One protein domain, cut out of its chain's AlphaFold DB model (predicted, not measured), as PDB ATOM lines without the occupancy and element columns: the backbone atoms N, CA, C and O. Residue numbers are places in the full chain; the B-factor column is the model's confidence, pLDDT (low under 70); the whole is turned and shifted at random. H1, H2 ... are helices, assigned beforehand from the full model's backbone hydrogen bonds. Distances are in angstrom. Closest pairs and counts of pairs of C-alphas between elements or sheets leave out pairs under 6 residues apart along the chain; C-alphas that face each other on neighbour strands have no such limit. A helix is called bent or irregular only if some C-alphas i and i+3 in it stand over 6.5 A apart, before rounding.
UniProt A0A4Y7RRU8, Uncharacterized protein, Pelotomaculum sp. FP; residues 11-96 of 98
ATOM      1  N   GLN A  11     216.719 214.613 183.493       94.19
ATOM      2  CA  GLN A  11     217.267 213.310 183.874       94.19
ATOM      3  C   GLN A  11     216.667 212.806 185.194       94.19
ATOM      4  O   GLN A  11     216.211 211.671 185.255       94.19
ATOM      5  N   GLY A  12     216.585 213.656 186.221       93.00
ATOM      6  CA  GLY A  12     215.975 213.295 187.502       93.00
ATOM      7  C   GLY A  12     214.510 212.878 187.354       93.00
ATOM      8  O   GLY A  12     214.117 211.835 187.867       93.00
ATOM      9  N   LEU A  13     213.717 213.634 186.586       93.69
ATOM     10  CA  LEU A  13     212.313 213.297 186.324       93.69
ATOM     11  C   LEU A  13     212.163 212.003 185.512       93.69
ATOM     12  O   LEU A  13     211.268 211.214 185.797       93.69
ATOM     13  N   ALA A  14     213.026 211.763 184.521       94.88
ATOM     14  CA  ALA A  14     213.024 210.503 183.779       94.88
ATOM     15  C   ALA A  14     213.382 209.311 184.680       94.88
ATOM     16  O   ALA A  14     212.737 208.269 184.594       94.88
ATOM     17  N   TYR A  15     214.334 209.479 185.604       95.25
ATOM     18  CA  TYR A  15     214.683 208.439 186.568       95.25
ATOM     19  C   TYR A  15     213.514 208.120 187.512       95.25
ATOM     20  O   TYR A  15     213.245 206.952 187.771       95.25
ATOM     21  N   MET A  16     212.769 209.131 187.978       94.69
ATOM     22  CA  MET A  16     211.569 208.913 188.802       94.69
ATOM     23  C   MET A  16     210.529 208.041 188.088       94.69
ATOM     24  O   MET A  16     209.980 207.124 188.696       94.69
ATOM     25  N   ARG A  17     210.286 208.290 186.792       95.75
ATOM     26  CA  ARG A  17     209.364 207.469 185.989       95.75
ATOM     27  C   ARG A  17     209.883 206.050 185.793       95.75
ATOM     28  O   ARG A  17     209.118 205.110 185.980       95.75
ATOM     29  N   ALA A  18     211.176 205.901 185.501       95.56
ATOM     30  CA  ALA A  18     211.820 204.595 185.382       95.56
ATOM     31  C   ALA A  18     211.695 203.777 186.675       95.56
ATOM     32  O   ALA A  18     211.303 202.616 186.635       95.56
ATOM     33  N   TYR A  19     211.994 204.387 187.826       95.19
ATOM     34  CA  TYR A  19     211.901 203.713 189.119       95.19
ATOM     35  C   TYR A  19     210.464 203.272 189.412       95.19
ATOM     36  O   TYR A  19     210.229 202.114 189.745       95.19
ATOM     37  N   HIS A  20     209.496 204.169 189.214       95.31
ATOM     38  CA  HIS A  20     208.086 203.855 189.411       95.31
ATOM     39  C   HIS A  20     207.619 202.693 188.518       95.31
ATOM     40  O   HIS A  20     207.003 201.751 189.009       95.31
ATOM     41  N   ALA A  21     207.968 202.708 187.226       95.00
ATOM     42  CA  ALA A  21     207.609 201.642 186.290       95.00
ATOM     43  C   ALA A  21     208.203 200.269 186.671       95.00
ATOM     44  O   ALA A  21     207.613 199.237 186.348       95.00
ATOM     45  N   MET A  22     209.348 200.245 187.359       94.69
ATOM     46  CA  MET A  22     210.039 199.014 187.758       94.69
ATOM     47  C   MET A  22     209.597 198.460 189.117       94.69
ATOM     48  O   MET A  22     209.661 197.246 189.318       94.69
ATOM     49  N   HIS A  23     209.196 199.321 190.055       94.69
ATOM     50  CA  HIS A  23     209.060 198.940 191.465       94.69
ATOM     51  C   HIS A  23     207.650 199.085 192.034       94.69
ATOM     52  O   HIS A  23     207.317 198.385 192.993       94.69
ATOM     53  N   ASP A  24     206.813 199.947 191.459       92.88
ATOM     54  CA  ASP A  24     205.534 200.286 192.071       92.88
ATOM     55  C   ASP A  24     204.396 199.446 191.480       92.88
ATOM     56  O   ASP A  24     204.286 199.241 190.270       92.88
ATOM     57  N   ASN A  25     203.508 198.975 192.356       91.81
ATOM     58  CA  ASN A  25     202.272 198.301 191.985       91.81
ATOM     59  C   ASN A  25     201.173 198.650 193.012       91.81
ATOM     60  O   ASN A  25     201.349 198.336 194.192       91.81
ATOM     61  N   PRO A  26     200.049 199.275 192.609       91.25
ATOM     62  CA  PRO A  26     199.679 199.640 191.238       91.25
ATOM     63  C   PRO A  26     200.496 200.818 190.680       91.25
ATOM     64  O   PRO A  26     200.923 201.702 191.421       91.25
ATOM     65  N   LYS A  27     200.668 200.851 189.353       92.06
ATOM     66  CA  LYS A  27     201.328 201.961 188.650       92.06
ATOM     67  C   LYS A  27     200.356 203.117 188.390       92.06
ATOM     68  O   LYS A  27     199.230 202.909 187.938       92.06
ATOM     69  N   ILE A  28     200.818 204.345 188.618       93.31
ATOM     70  CA  ILE A  28     200.155 205.595 188.216       93.31
ATOM     71  C   ILE A  28     200.399 205.850 186.725       93.31
ATOM     72  O   ILE A  28     199.457 206.198 186.014       93.31
ATOM     73  N   PHE A  29     201.634 205.655 186.255       94.38
ATOM     74  CA  PHE A  29     202.059 205.815 184.860       94.38
ATOM     75  C   PHE A  29     203.102 204.747 184.513       94.38
ATOM     76  O   PHE A  29     204.007 204.524 185.310       94.38
ATOM     77  N   ASP A  30     203.015 204.096 183.353       95.06
ATOM     78  CA  ASP A  30     203.971 203.047 182.968       95.06
ATOM     79  C   ASP A  30     204.936 203.531 181.876       95.06
ATOM     80  O   ASP A  30     204.693 203.351 180.686       95.06
ATOM     81  N   ASP A  31     206.047 204.150 182.287       95.50
ATOM     82  CA  ASP A  31     207.150 204.530 181.390       95.50
ATOM     83  C   ASP A  31     208.201 203.413 181.328       95.50
ATOM     84  O   ASP A  31     209.297 203.515 181.892       95.50
ATOM     85  N   SER A  32     207.860 202.314 180.656       94.38
ATOM     86  CA  SER A  32     208.751 201.153 180.520       94.38
ATOM     87  C   SER A  32     210.028 201.457 179.725       94.38
ATOM     88  O   SER A  32     211.019 200.735 179.837       94.38
ATOM     89  N   LEU A  33     210.042 202.549 178.952       95.81
ATOM     90  CA  LEU A  33     211.191 202.967 178.153       95.81
ATOM     91  C   LEU A  33     212.199 203.796 178.953       95.81
ATOM     92  O   LEU A  33     213.393 203.752 178.646       95.81
ATOM     93  N   ALA A  34     211.766 204.526 179.987       95.75
ATOM     94  CA  ALA A  34     212.641 205.427 180.737       95.75
ATOM     95  C   ALA A  34     213.863 204.729 181.346       95.75
ATOM     96  O   ALA A  34     214.943 205.319 181.371       95.75
ATOM     97  N   TYR A  35     213.739 203.474 181.790       94.88
ATOM     98  CA  TYR A  35     214.866 202.728 182.360       94.88
ATOM     99  C   TYR A  35     216.022 202.550 181.359       94.88
ATOM    100  O   TYR A  35     217.195 202.608 181.735       94.88
ATOM    101  N   HIS A  36     215.696 202.406 180.072       95.56
ATOM    102  CA  HIS A  36     216.663 202.218 178.989       95.56
ATOM    103  C   HIS A  36     217.397 203.503 178.582       95.56
ATOM    104  O   HIS A  36     218.366 203.434 177.828       95.56
ATOM    105  N   LEU A  37     216.974 204.669 179.083       94.69
ATOM    106  CA  LEU A  37     217.637 205.950 178.809       94.69
ATOM    107  C   LEU A  37     218.922 206.154 179.619       94.69
ATOM    108  O   LEU A  37     219.675 207.079 179.319       94.69
ATOM    109  N   PHE A  38     219.163 205.322 180.635       95.31
ATOM    110  CA  PHE A  38     220.278 205.467 181.565       95.31
ATOM    111  C   PHE A  38     221.308 204.355 181.391       95.31
ATOM    112  O   PHE A  38     220.964 203.180 181.218       95.31
ATOM    113  N   THR A  39     222.585 204.704 181.532       95.62
ATOM    114  CA  THR A  39     223.627 203.707 181.805       95.62
ATOM    115  C   THR A  39     223.524 203.195 183.245       95.62
ATOM    116  O   THR A  39     222.803 203.749 184.077       95.62
ATOM    117  N   GLU A  40     224.247 202.122 183.565       95.75
ATOM    118  CA  GLU A  40     224.321 201.612 184.939       95.75
ATOM    119  C   GLU A  40     224.908 202.643 185.910       95.75
ATOM    120  O   GLU A  40     224.327 202.876 186.967       95.75
ATOM    121  N   ASP A  41     225.973 203.339 185.505       96.12
ATOM    122  CA  ASP A  41     226.596 204.396 186.308       96.12
ATOM    123  C   ASP A  41     225.632 205.554 186.591       96.12
ATOM    124  O   ASP A  41     225.571 206.068 187.710       96.12
ATOM    125  N   GLU A  42     224.843 205.964 185.593       95.31
ATOM    126  CA  GLU A  42     223.852 207.027 185.763       95.31
ATOM    127  C   GLU A  42     222.726 206.593 186.709       95.31
ATOM    128  O   GLU A  42     222.304 207.380 187.559       95.31
ATOM    129  N   ARG A  43     222.278 205.332 186.630       95.38
ATOM    130  CA  ARG A  43     221.310 204.784 187.593       95.38
ATOM    131  C   ARG A  43     221.888 204.746 189.001       95.38
ATOM    132  O   ARG A  43     221.251 205.256 189.918       95.38
ATOM    133  N   ALA A  44     223.097 204.215 189.168       96.06
ATOM    134  CA  ALA A  44     223.764 204.130 190.464       96.06
ATOM    135  C   ALA A  44     223.961 205.517 191.097       96.06
ATOM    136  O   ALA A  44     223.766 205.680 192.306       96.06
ATOM    137  N   PHE A  45     224.281 206.528 190.280       96.19
ATOM    138  CA  PHE A  45     224.353 207.922 190.707       96.19
ATOM    139  C   PHE A  45     223.017 208.410 191.286       96.19
ATOM    140  O   PHE A  45     222.994 208.914 192.414       96.19
ATOM    141  N   PHE A  46     221.906 208.237 190.559       95.62
ATOM    142  CA  PHE A  46     220.586 208.659 191.036       95.62
ATOM    143  C   PHE A  46     220.134 207.858 192.256       95.62
ATOM    144  O   PHE A  46     219.697 208.459 193.232       95.62
ATOM    145  N   GLU A  47     220.300 206.536 192.269       95.69
ATOM    146  CA  GLU A  47     220.003 205.708 193.443       95.69
ATOM    147  C   GLU A  47     220.764 206.182 194.680       95.69
ATOM    148  O   GLU A  47     220.207 206.260 195.774       95.69
ATOM    149  N   ASN A  48     222.051 206.508 194.526       96.50
ATOM    150  CA  ASN A  48     222.840 207.037 195.626       96.50
ATOM    151  C   ASN A  48     222.283 208.386 196.084       96.50
ATOM    152  O   ASN A  48     221.994 208.530 197.269       96.50
ATOM    153  N   ALA A  49     222.065 209.331 195.168       94.31
ATOM    154  CA  ALA A  49     221.516 210.645 195.495       94.31
ATOM    155  C   ALA A  49     220.164 210.541 196.224       94.31
ATOM    156  O   ALA A  49     220.000 211.120 197.299       94.31
ATOM    157  N   TRP A  50     219.229 209.747 195.699       94.94
ATOM    158  CA  TRP A  50     217.900 209.574 196.284       94.94
ATOM    159  C   TRP A  50     217.934 208.832 197.620       94.94
ATOM    160  O   TRP A  50     217.200 209.207 198.525       94.94
ATOM    161  N   SER A  51     218.835 207.865 197.812       96.25
ATOM    162  CA  SER A  51     218.960 207.159 199.098       96.25
ATOM    163  C   SER A  51     219.401 208.048 200.270       96.25
ATOM    164  O   SER A  51     219.206 207.671 201.425       96.25
ATOM    165  N   GLN A  52     219.990 209.221 200.005       95.44
ATOM    166  CA  GLN A  52     220.422 210.152 201.055       95.44
ATOM    167  C   GLN A  52     219.351 211.184 201.433       95.44
ATOM    168  O   GLN A  52     219.423 211.748 202.524       95.44
ATOM    169  N   VAL A  53     218.352 211.422 200.577       94.62
ATOM    170  CA  VAL A  53     217.282 212.407 200.828       94.62
ATOM    171  C   VAL A  53     216.525 212.167 202.142       94.62
ATOM    172  O   VAL A  53     216.286 213.150 202.845       94.62
ATOM    173  N   PRO A  54     216.211 210.920 202.553       96.56
ATOM    174  CA  PRO A  54     215.557 210.644 203.829       96.56
ATOM    175  C   PRO A  54     216.273 211.289 205.014       96.56
ATOM    176  O   PRO A  54     215.636 211.912 205.853       96.56
ATOM    177  N   LYS A  55     217.611 211.223 205.039       95.38
ATOM    178  CA  LYS A  55     218.437 211.770 206.126       95.38
ATOM    179  C   LYS A  55     218.394 213.293 206.203       95.38
ATOM    180  O   LYS A  55     218.662 213.844 207.261       95.38
ATOM    181  N   LEU A  56     218.116 213.968 205.089       93.75
ATOM    182  CA  LEU A  56     217.969 215.422 205.054       93.75
ATOM    183  C   LEU A  56     216.574 215.858 205.520       93.75
ATOM    184  O   LEU A  56     216.433 216.939 206.083       93.75
ATOM    185  N   TYR A  57     215.556 215.039 205.250       93.12
ATOM    186  CA  TYR A  57     214.159 215.389 205.490       93.12
ATOM    187  C   TYR A  57     213.671 214.984 206.887       93.12
ATOM    188  O   TYR A  57     213.019 215.775 207.559       93.12
ATOM    189  N   ASP A  58     213.994 213.765 207.321       95.44
ATOM    190  CA  ASP A  58     213.602 213.201 208.617       95.44
ATOM    191  C   ASP A  58     214.622 212.106 209.015       95.44
ATOM    192  O   ASP A  58     214.492 210.936 208.625       95.44
ATOM    193  N   PRO A  59     215.694 212.499 209.740       95.38
ATOM    194  CA  PRO A  59     216.788 211.610 210.127       95.38
ATOM    195  C   PRO A  59     216.353 210.434 211.007       95.38
ATOM    196  O   PRO A  59     216.890 209.336 210.854       95.38
ATOM    197  N   ASP A  60     215.389 210.652 211.904       96.06
ATOM    198  CA  ASP A  60     214.935 209.641 212.861       96.06
ATOM    199  C   ASP A  60     214.210 208.512 212.134       96.06
ATOM    200  O   ASP A  60     214.525 207.331 212.313       96.06
ATOM    201  N   ARG A  61     213.297 208.861 211.219       94.69
ATOM    202  CA  ARG A  61     212.671 207.861 210.357       94.69
ATOM    203  C   ARG A  61     213.683 207.237 209.409       94.69
ATOM    204  O   ARG A  61     213.635 206.024 209.211       94.69
ATOM    205  N   ALA A  62     214.613 208.014 208.854       95.94
ATOM    206  CA  ALA A  62     215.650 207.479 207.974       95.94
ATOM    207  C   ALA A  62     216.505 206.396 208.657       95.94
ATOM    208  O   ALA A  62     216.853 205.410 208.010       95.94
ATOM    209  N   ALA A  63     216.796 206.539 209.955       95.50
ATOM    210  CA  ALA A  63     217.523 205.543 210.745       95.50
ATOM    211  C   ALA A  63     216.733 204.241 210.976       95.50
ATOM    212  O   ALA A  63     217.332 203.200 211.235       95.50
ATOM    213  N   SER A  64     215.402 204.287 210.866       96.50
ATOM    214  CA  SER A  64     214.520 203.120 211.014       96.50
ATOM    215  C   SER A  64     214.293 202.331 209.717       96.50
ATOM    216  O   SER A  64     213.670 201.269 209.745       96.50
ATOM    217  N   LEU A  65     214.769 202.836 208.573       96.56
ATOM    218  CA  LEU A  65     214.588 202.168 207.285       96.56
ATOM    219  C   LEU A  65     215.465 200.911 207.191       96.56
ATOM    220  O   LEU A  65     216.650 200.970 207.519       96.56
ATOM    221  N   PRO A  66     214.914 199.785 206.703       96.00
ATOM    222  CA  PRO A  66     215.601 198.497 206.737       96.00
ATOM    223  C   PRO A  66     216.805 198.425 205.794       96.00
ATOM    224  O   PRO A  66     217.776 197.733 206.091       96.00
ATOM    225  N   ASP A  67     216.755 199.119 204.655       96.06
ATOM    226  CA  ASP A  67     217.808 199.081 203.648       96.06
ATOM    227  C   ASP A  67     217.789 200.309 202.716       96.06
ATOM    228  O   ASP A  67     216.965 201.227 202.819       96.06
ATOM    229  N   ARG A  68     218.736 200.316 201.772       95.25
ATOM    230  CA  ARG A  68     218.869 201.351 200.739       95.25
ATOM    231  C   ARG A  68     217.649 201.412 199.813       95.25
ATOM    232  O   ARG A  68     217.296 202.504 199.375       95.25
ATOM    233  N   ALA A  69     217.022 200.278 199.504       96.06
ATOM    234  CA  ALA A  69     215.875 200.236 198.603       96.06
ATOM    235  C   ALA A  69     214.657 200.914 199.242       96.06
ATOM    236  O   ALA A  69     214.020 201.744 198.596       96.06
ATOM    237  N   ALA A  70     214.406 200.667 200.529       96.81
ATOM    238  CA  ALA A  70     213.368 201.334 201.306       96.81
ATOM    239  C   ALA A  70     213.588 202.855 201.386       96.81
ATOM    240  O   ALA A  70     212.631 203.624 201.296       96.81
ATOM    241  N   ALA A  71     214.843 203.305 201.491       97.00
ATOM    242  CA  ALA A  71     215.188 204.727 201.458       97.00
ATOM    243  C   ALA A  71     214.889 205.394 200.112       97.00
ATOM    244  O   ALA A  71     214.325 206.494 200.074       97.00
ATOM    245  N   ILE A  72     215.227 204.731 199.005       96.50
ATOM    246  CA  ILE A  72     214.914 205.236 197.665       96.50
ATOM    247  C   ILE A  72     213.397 205.236 197.446       96.50
ATOM    248  O   ILE A  72     212.852 206.262 197.043       96.50
ATOM    249  N   ALA A  73     212.711 204.141 197.784       95.12
ATOM    250  CA  ALA A  73     211.261 204.025 197.651       95.12
ATOM    251  C   ALA A  73     210.544 205.142 198.415       95.12
ATOM    252  O   ALA A  73     209.764 205.887 197.826       95.12
ATOM    253  N   TRP A  74     210.880 205.355 199.690       95.31
ATOM    254  CA  TRP A  74     210.264 206.422 200.479       95.31
ATOM    255  C   TRP A  74     210.524 207.820 199.894       95.31
ATOM    256  O   TRP A  74     209.628 208.666 199.839       95.31
ATOM    257  N   THR A  75     211.730 208.057 199.378       94.75
ATOM    258  CA  THR A  75     212.068 209.322 198.712       94.75
ATOM    259  C   THR A  75     211.205 209.568 197.481       94.75
ATOM    260  O   THR A  75     210.635 210.651 197.319       94.75
ATOM    261  N   LEU A  76     211.103 208.569 196.609       94.19
ATOM    262  CA  LEU A  76     210.444 208.697 195.313       94.19
ATOM    263  C   LEU A  76     208.919 208.613 195.405       94.19
ATOM    264  O   LEU A  76     208.239 209.228 194.593       94.19
ATOM    265  N   GLN A  77     208.388 207.917 196.409       91.81
ATOM    266  CA  GLN A  77     206.951 207.732 196.609       91.81
ATOM    267  C   GLN A  77     206.338 208.740 197.589       91.81
ATOM    268  O   GLN A  77     205.117 208.864 197.647       91.81
ATOM    269  N   THR A  78     207.134 209.430 198.414       89.62
ATOM    270  CA  THR A  78     206.589 210.287 199.485       89.62
ATOM    271  C   THR A  78     207.243 211.659 199.585       89.62
ATOM    272  O   THR A  78     206.526 212.651 199.675       89.62
ATOM    273  N   ILE A  79     208.577 211.741 199.613       88.88
ATOM    274  CA  ILE A  79     209.266 213.013 199.908       88.88
ATOM    275  C   ILE A  79     209.280 213.933 198.685       88.88
ATOM    276  O   ILE A  79     209.022 215.133 198.781       88.88
ATOM    277  N   THR A  80     209.629 213.383 197.526       83.12
ATOM    278  CA  THR A  80     209.689 214.156 196.286       83.12
ATOM    279  C   THR A  80     208.283 214.390 195.732       83.12
ATOM    280  O   THR A  80     207.394 213.559 195.924       83.12
ATOM    281  N   PRO A  81     208.067 215.455 194.940       71.75
ATOM    282  CA  PRO A  81     206.824 215.625 194.188       71.75
ATOM    283  C   PRO A  81     206.673 214.596 193.045       71.75
ATOM    284  O   PRO A  81     205.887 214.817 192.125       71.75
ATOM    285  N   GLY A  82     207.424 213.488 193.062       69.06
ATOM    286  CA  GLY A  82     207.444 212.463 192.023       69.06
ATOM    287  C   GLY A  82     206.046 211.942 191.684       69.06
ATOM    288  O   GLY A  82     205.615 212.110 190.540       69.06
ATOM    289  N   PRO A  83     205.276 211.393 192.643       68.69
ATOM    290  CA  PRO A  83     204.008 210.752 192.315       68.69
ATOM    291  C   PRO A  83     202.930 211.739 191.870       68.69
ATOM    292  O   PRO A  83     202.261 211.518 190.862       68.69
ATOM    293  N   SER A  84     202.789 212.861 192.581       72.12
ATOM    294  CA  SER A  84     201.739 213.843 192.302       72.12
ATOM    295  C   SER A  84     202.053 214.736 191.101       72.12
ATOM    296  O   SER A  84     201.149 215.046 190.326       72.12
ATOM    297  N   MET A  85     203.312 215.147 190.903       83.44
ATOM    298  CA  MET A  85     203.681 216.038 189.800       83.44
ATOM    299  C   MET A  85     204.259 215.300 188.602       83.44
ATOM    300  O   MET A  85     203.830 215.568 187.487       83.44
ATOM    301  N   THR A  86     205.247 214.424 188.782       90.88
ATOM    302  CA  THR A  86     205.919 213.786 187.639       90.88
ATOM    303  C   THR A  86     205.031 212.731 187.001       90.88
ATOM    304  O   THR A  86     204.739 212.829 185.814       90.88
ATOM    305  N   LEU A  87     204.560 211.760 187.783       93.75
ATOM    306  CA  LEU A  87     203.777 210.640 187.256       93.75
ATOM    307  C   LEU A  87     202.388 211.089 186.806       93.75
ATOM    308  O   LEU A  87     201.983 210.784 185.689       93.75
ATOM    309  N   GLY A  88     201.692 211.872 187.638       92.94
ATOM    310  CA  GLY A  88     200.363 212.394 187.310       92.94
ATOM    311  C   GLY A  88     200.345 213.232 186.028       92.94
ATOM    312  O   GLY A  88     199.492 213.016 185.170       92.94
ATOM    313  N   ARG A  89     201.313 214.146 185.848       92.44
ATOM    314  CA  ARG A  89     201.402 214.946 184.612       92.44
ATOM    315  C   ARG A  89     201.808 214.110 183.410       92.44
ATOM    316  O   ARG A  89     201.284 214.353 182.334       92.44
ATOM    317  N   SER A  90     202.720 213.151 183.570       93.25
ATOM    318  CA  SER A  90     203.097 212.262 182.469       93.25
ATOM    319  C   SER A  90     201.919 211.427 181.985       93.25
ATOM    320  O   SER A  90     201.664 211.420 180.787       93.25
ATOM    321  N   ARG A  91     201.150 210.830 182.906       95.00
ATOM    322  CA  ARG A  91     199.917 210.118 182.561       95.00
ATOM    323  C   ARG A  91     198.923 211.031 181.851       95.00
ATOM    324  O   ARG A  91     198.442 210.678 180.787       95.00
ATOM    325  N   TYR A  92     198.647 212.205 182.421       94.75
ATOM    326  CA  TYR A  92     197.707 213.154 181.825       94.75
ATOM    327  C   TYR A  92     198.113 213.539 180.401       94.75
ATOM    328  O   TYR A  92     197.268 213.562 179.517       94.75
ATOM    329  N   THR A  93     199.393 213.836 180.171       93.75
ATOM    330  CA  THR A  93     199.880 214.159 178.829       93.75
ATOM    331  C   THR A  93     199.675 212.987 177.878       93.75
ATOM    332  O   THR A  93     199.117 213.208 176.814       93.75
ATOM    333  N   GLU A  94     200.074 211.768 178.260       93.06
ATOM    334  CA  GLU A  94     199.935 210.571 177.417       93.06
ATOM    335  C   GLU A  94     198.469 210.282 177.064       93.06
ATOM    336  O   GLU A  94     198.145 210.055 175.904       93.06
ATOM    337  N   ASP A  95     197.570 210.388 178.049       94.56
ATOM    338  CA  ASP A  95     196.125 210.201 177.874       94.56
ATOM    339  C   ASP A  95     195.494 211.259 176.931       94.56
ATOM    340  O   ASP A  95     194.353 211.090 176.510       94.56
ATOM    341  N   ASN A  96     196.206 212.354 176.615       95.44
ATOM    342  CA  ASN A  96     195.752 213.463 175.760       95.44
ATOM    343  C   ASN A  96     196.675 213.708 174.542       95.44
ATOM    344  O   ASN A  96     196.662 214.804 173.975       95.44
TER     345      ASN A  96
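AT A GLANCE: This is residues 11 to 96 of the 98 residues of an uncharacterized protein of Pelotomaculum sp. FP (UniProt A0A4Y7RRU8). One helix, H1, runs through the middle, and the later chain goes round it in an uneven ring: the link of residues 24 to 33, then H2, then the long H3, and after a turn through H4 back along H5 to H6. H3 and H5 cross and, with the short H4 near the far end of H3, make one end of the long axis; H6 runs toward the other end, and its first part packs on H1. The printed part has 86 residues with six named helices, H1 to H6 in order along the chain, and no named strand; the class is all helix. The whole is compact, with a radius of gyration of the C-alphas of 13.0 A, and elongated, with spans of 42 by 26 by 19 A.

HOW THE PARTS SIT: H1, residues 11 to 23, is a hub that touches three other helices. With its residues 14 to 19 alone it touches H2, residues 34 to 37; the closest C-alphas are those of Ala 18 and Tyr 35, 4.7 A apart. H3, residues 40 to 57, is the other hub, also touching three helices. H1 and H3 only just touch, with 3 pairs of C-alphas within 8 A, through residues 12 to 15 of H1 and 43 to 46 of H3 alone; the closest are Tyr 15 and Phe 46, with C-alphas 7.4 A apart, and the lines are about perpendicular at 90 degrees. H2 and H3 are apart. H3 touches H4, residues 59 to 63, only at the corner by their link, with the C-alphas of Pro 54 and Ala 62 closest at 5.2 A. H3 touches H5, residues 68 to 79, with 18 pairs of C-alphas within 8 A; the closest are Ser 51 and Ile 72, with C-alphas 4.7 A apart, at a steep tilt of 66 degrees, the same way. H5 and H1 are close but not clearly touching, their closest C-alphas, those of Met 16 and Leu 76, being 6.6 A apart. H6, residues 82 to 94, only just touches H5, with 3 pairs of C-alphas within 8 A, and only at the corner; Leu 76 and Gly 82 are closest, with C-alphas 5.8 A apart. With residues 82 to 87 alone H6 touches residues 13 to 17 of H1, about perpendicular at 90 degrees; the closest C-alphas, those of Met 16 and Gly 82, are 6.3 A apart. H3 and H6 are apart. In H1, H4 and H5 every O i to N i+4 pair is within hydrogen-bond range; in H3 it is 10 of 14 and in H6 7 of 9, while H2 is too short for such a pair.

IN THESE COORDINATES: H1 begins at C-alpha 11, (217.267, 213.310, 183.874), and is 18.2 A long from first to last C-alpha. H2 measures 5.4 A. H3 is the longest helix, with 18 residues and 26.7 A, and ends at C-alpha 57, (214.159, 215.389, 205.490). It is only just irregular: C-alphas 51 and 54 are 6.8 A apart. H4 measures 6.1 A and H5 15.1 A. H6 measures 16.5 A and ends at C-alpha 94, (199.935, 210.571, 177.417).

THE WHOLE: The two C-alphas farthest apart are those of Ala 63 and Asn 96, at 42.0 A. The printed part runs from residue 11 to 96 with no cut. No link is long: the one from H1 to H2, 10 residues, is short, and the other four are tight. The mean pLDDT of the printed part is 93.3, and residues 82 to 83 are under 70.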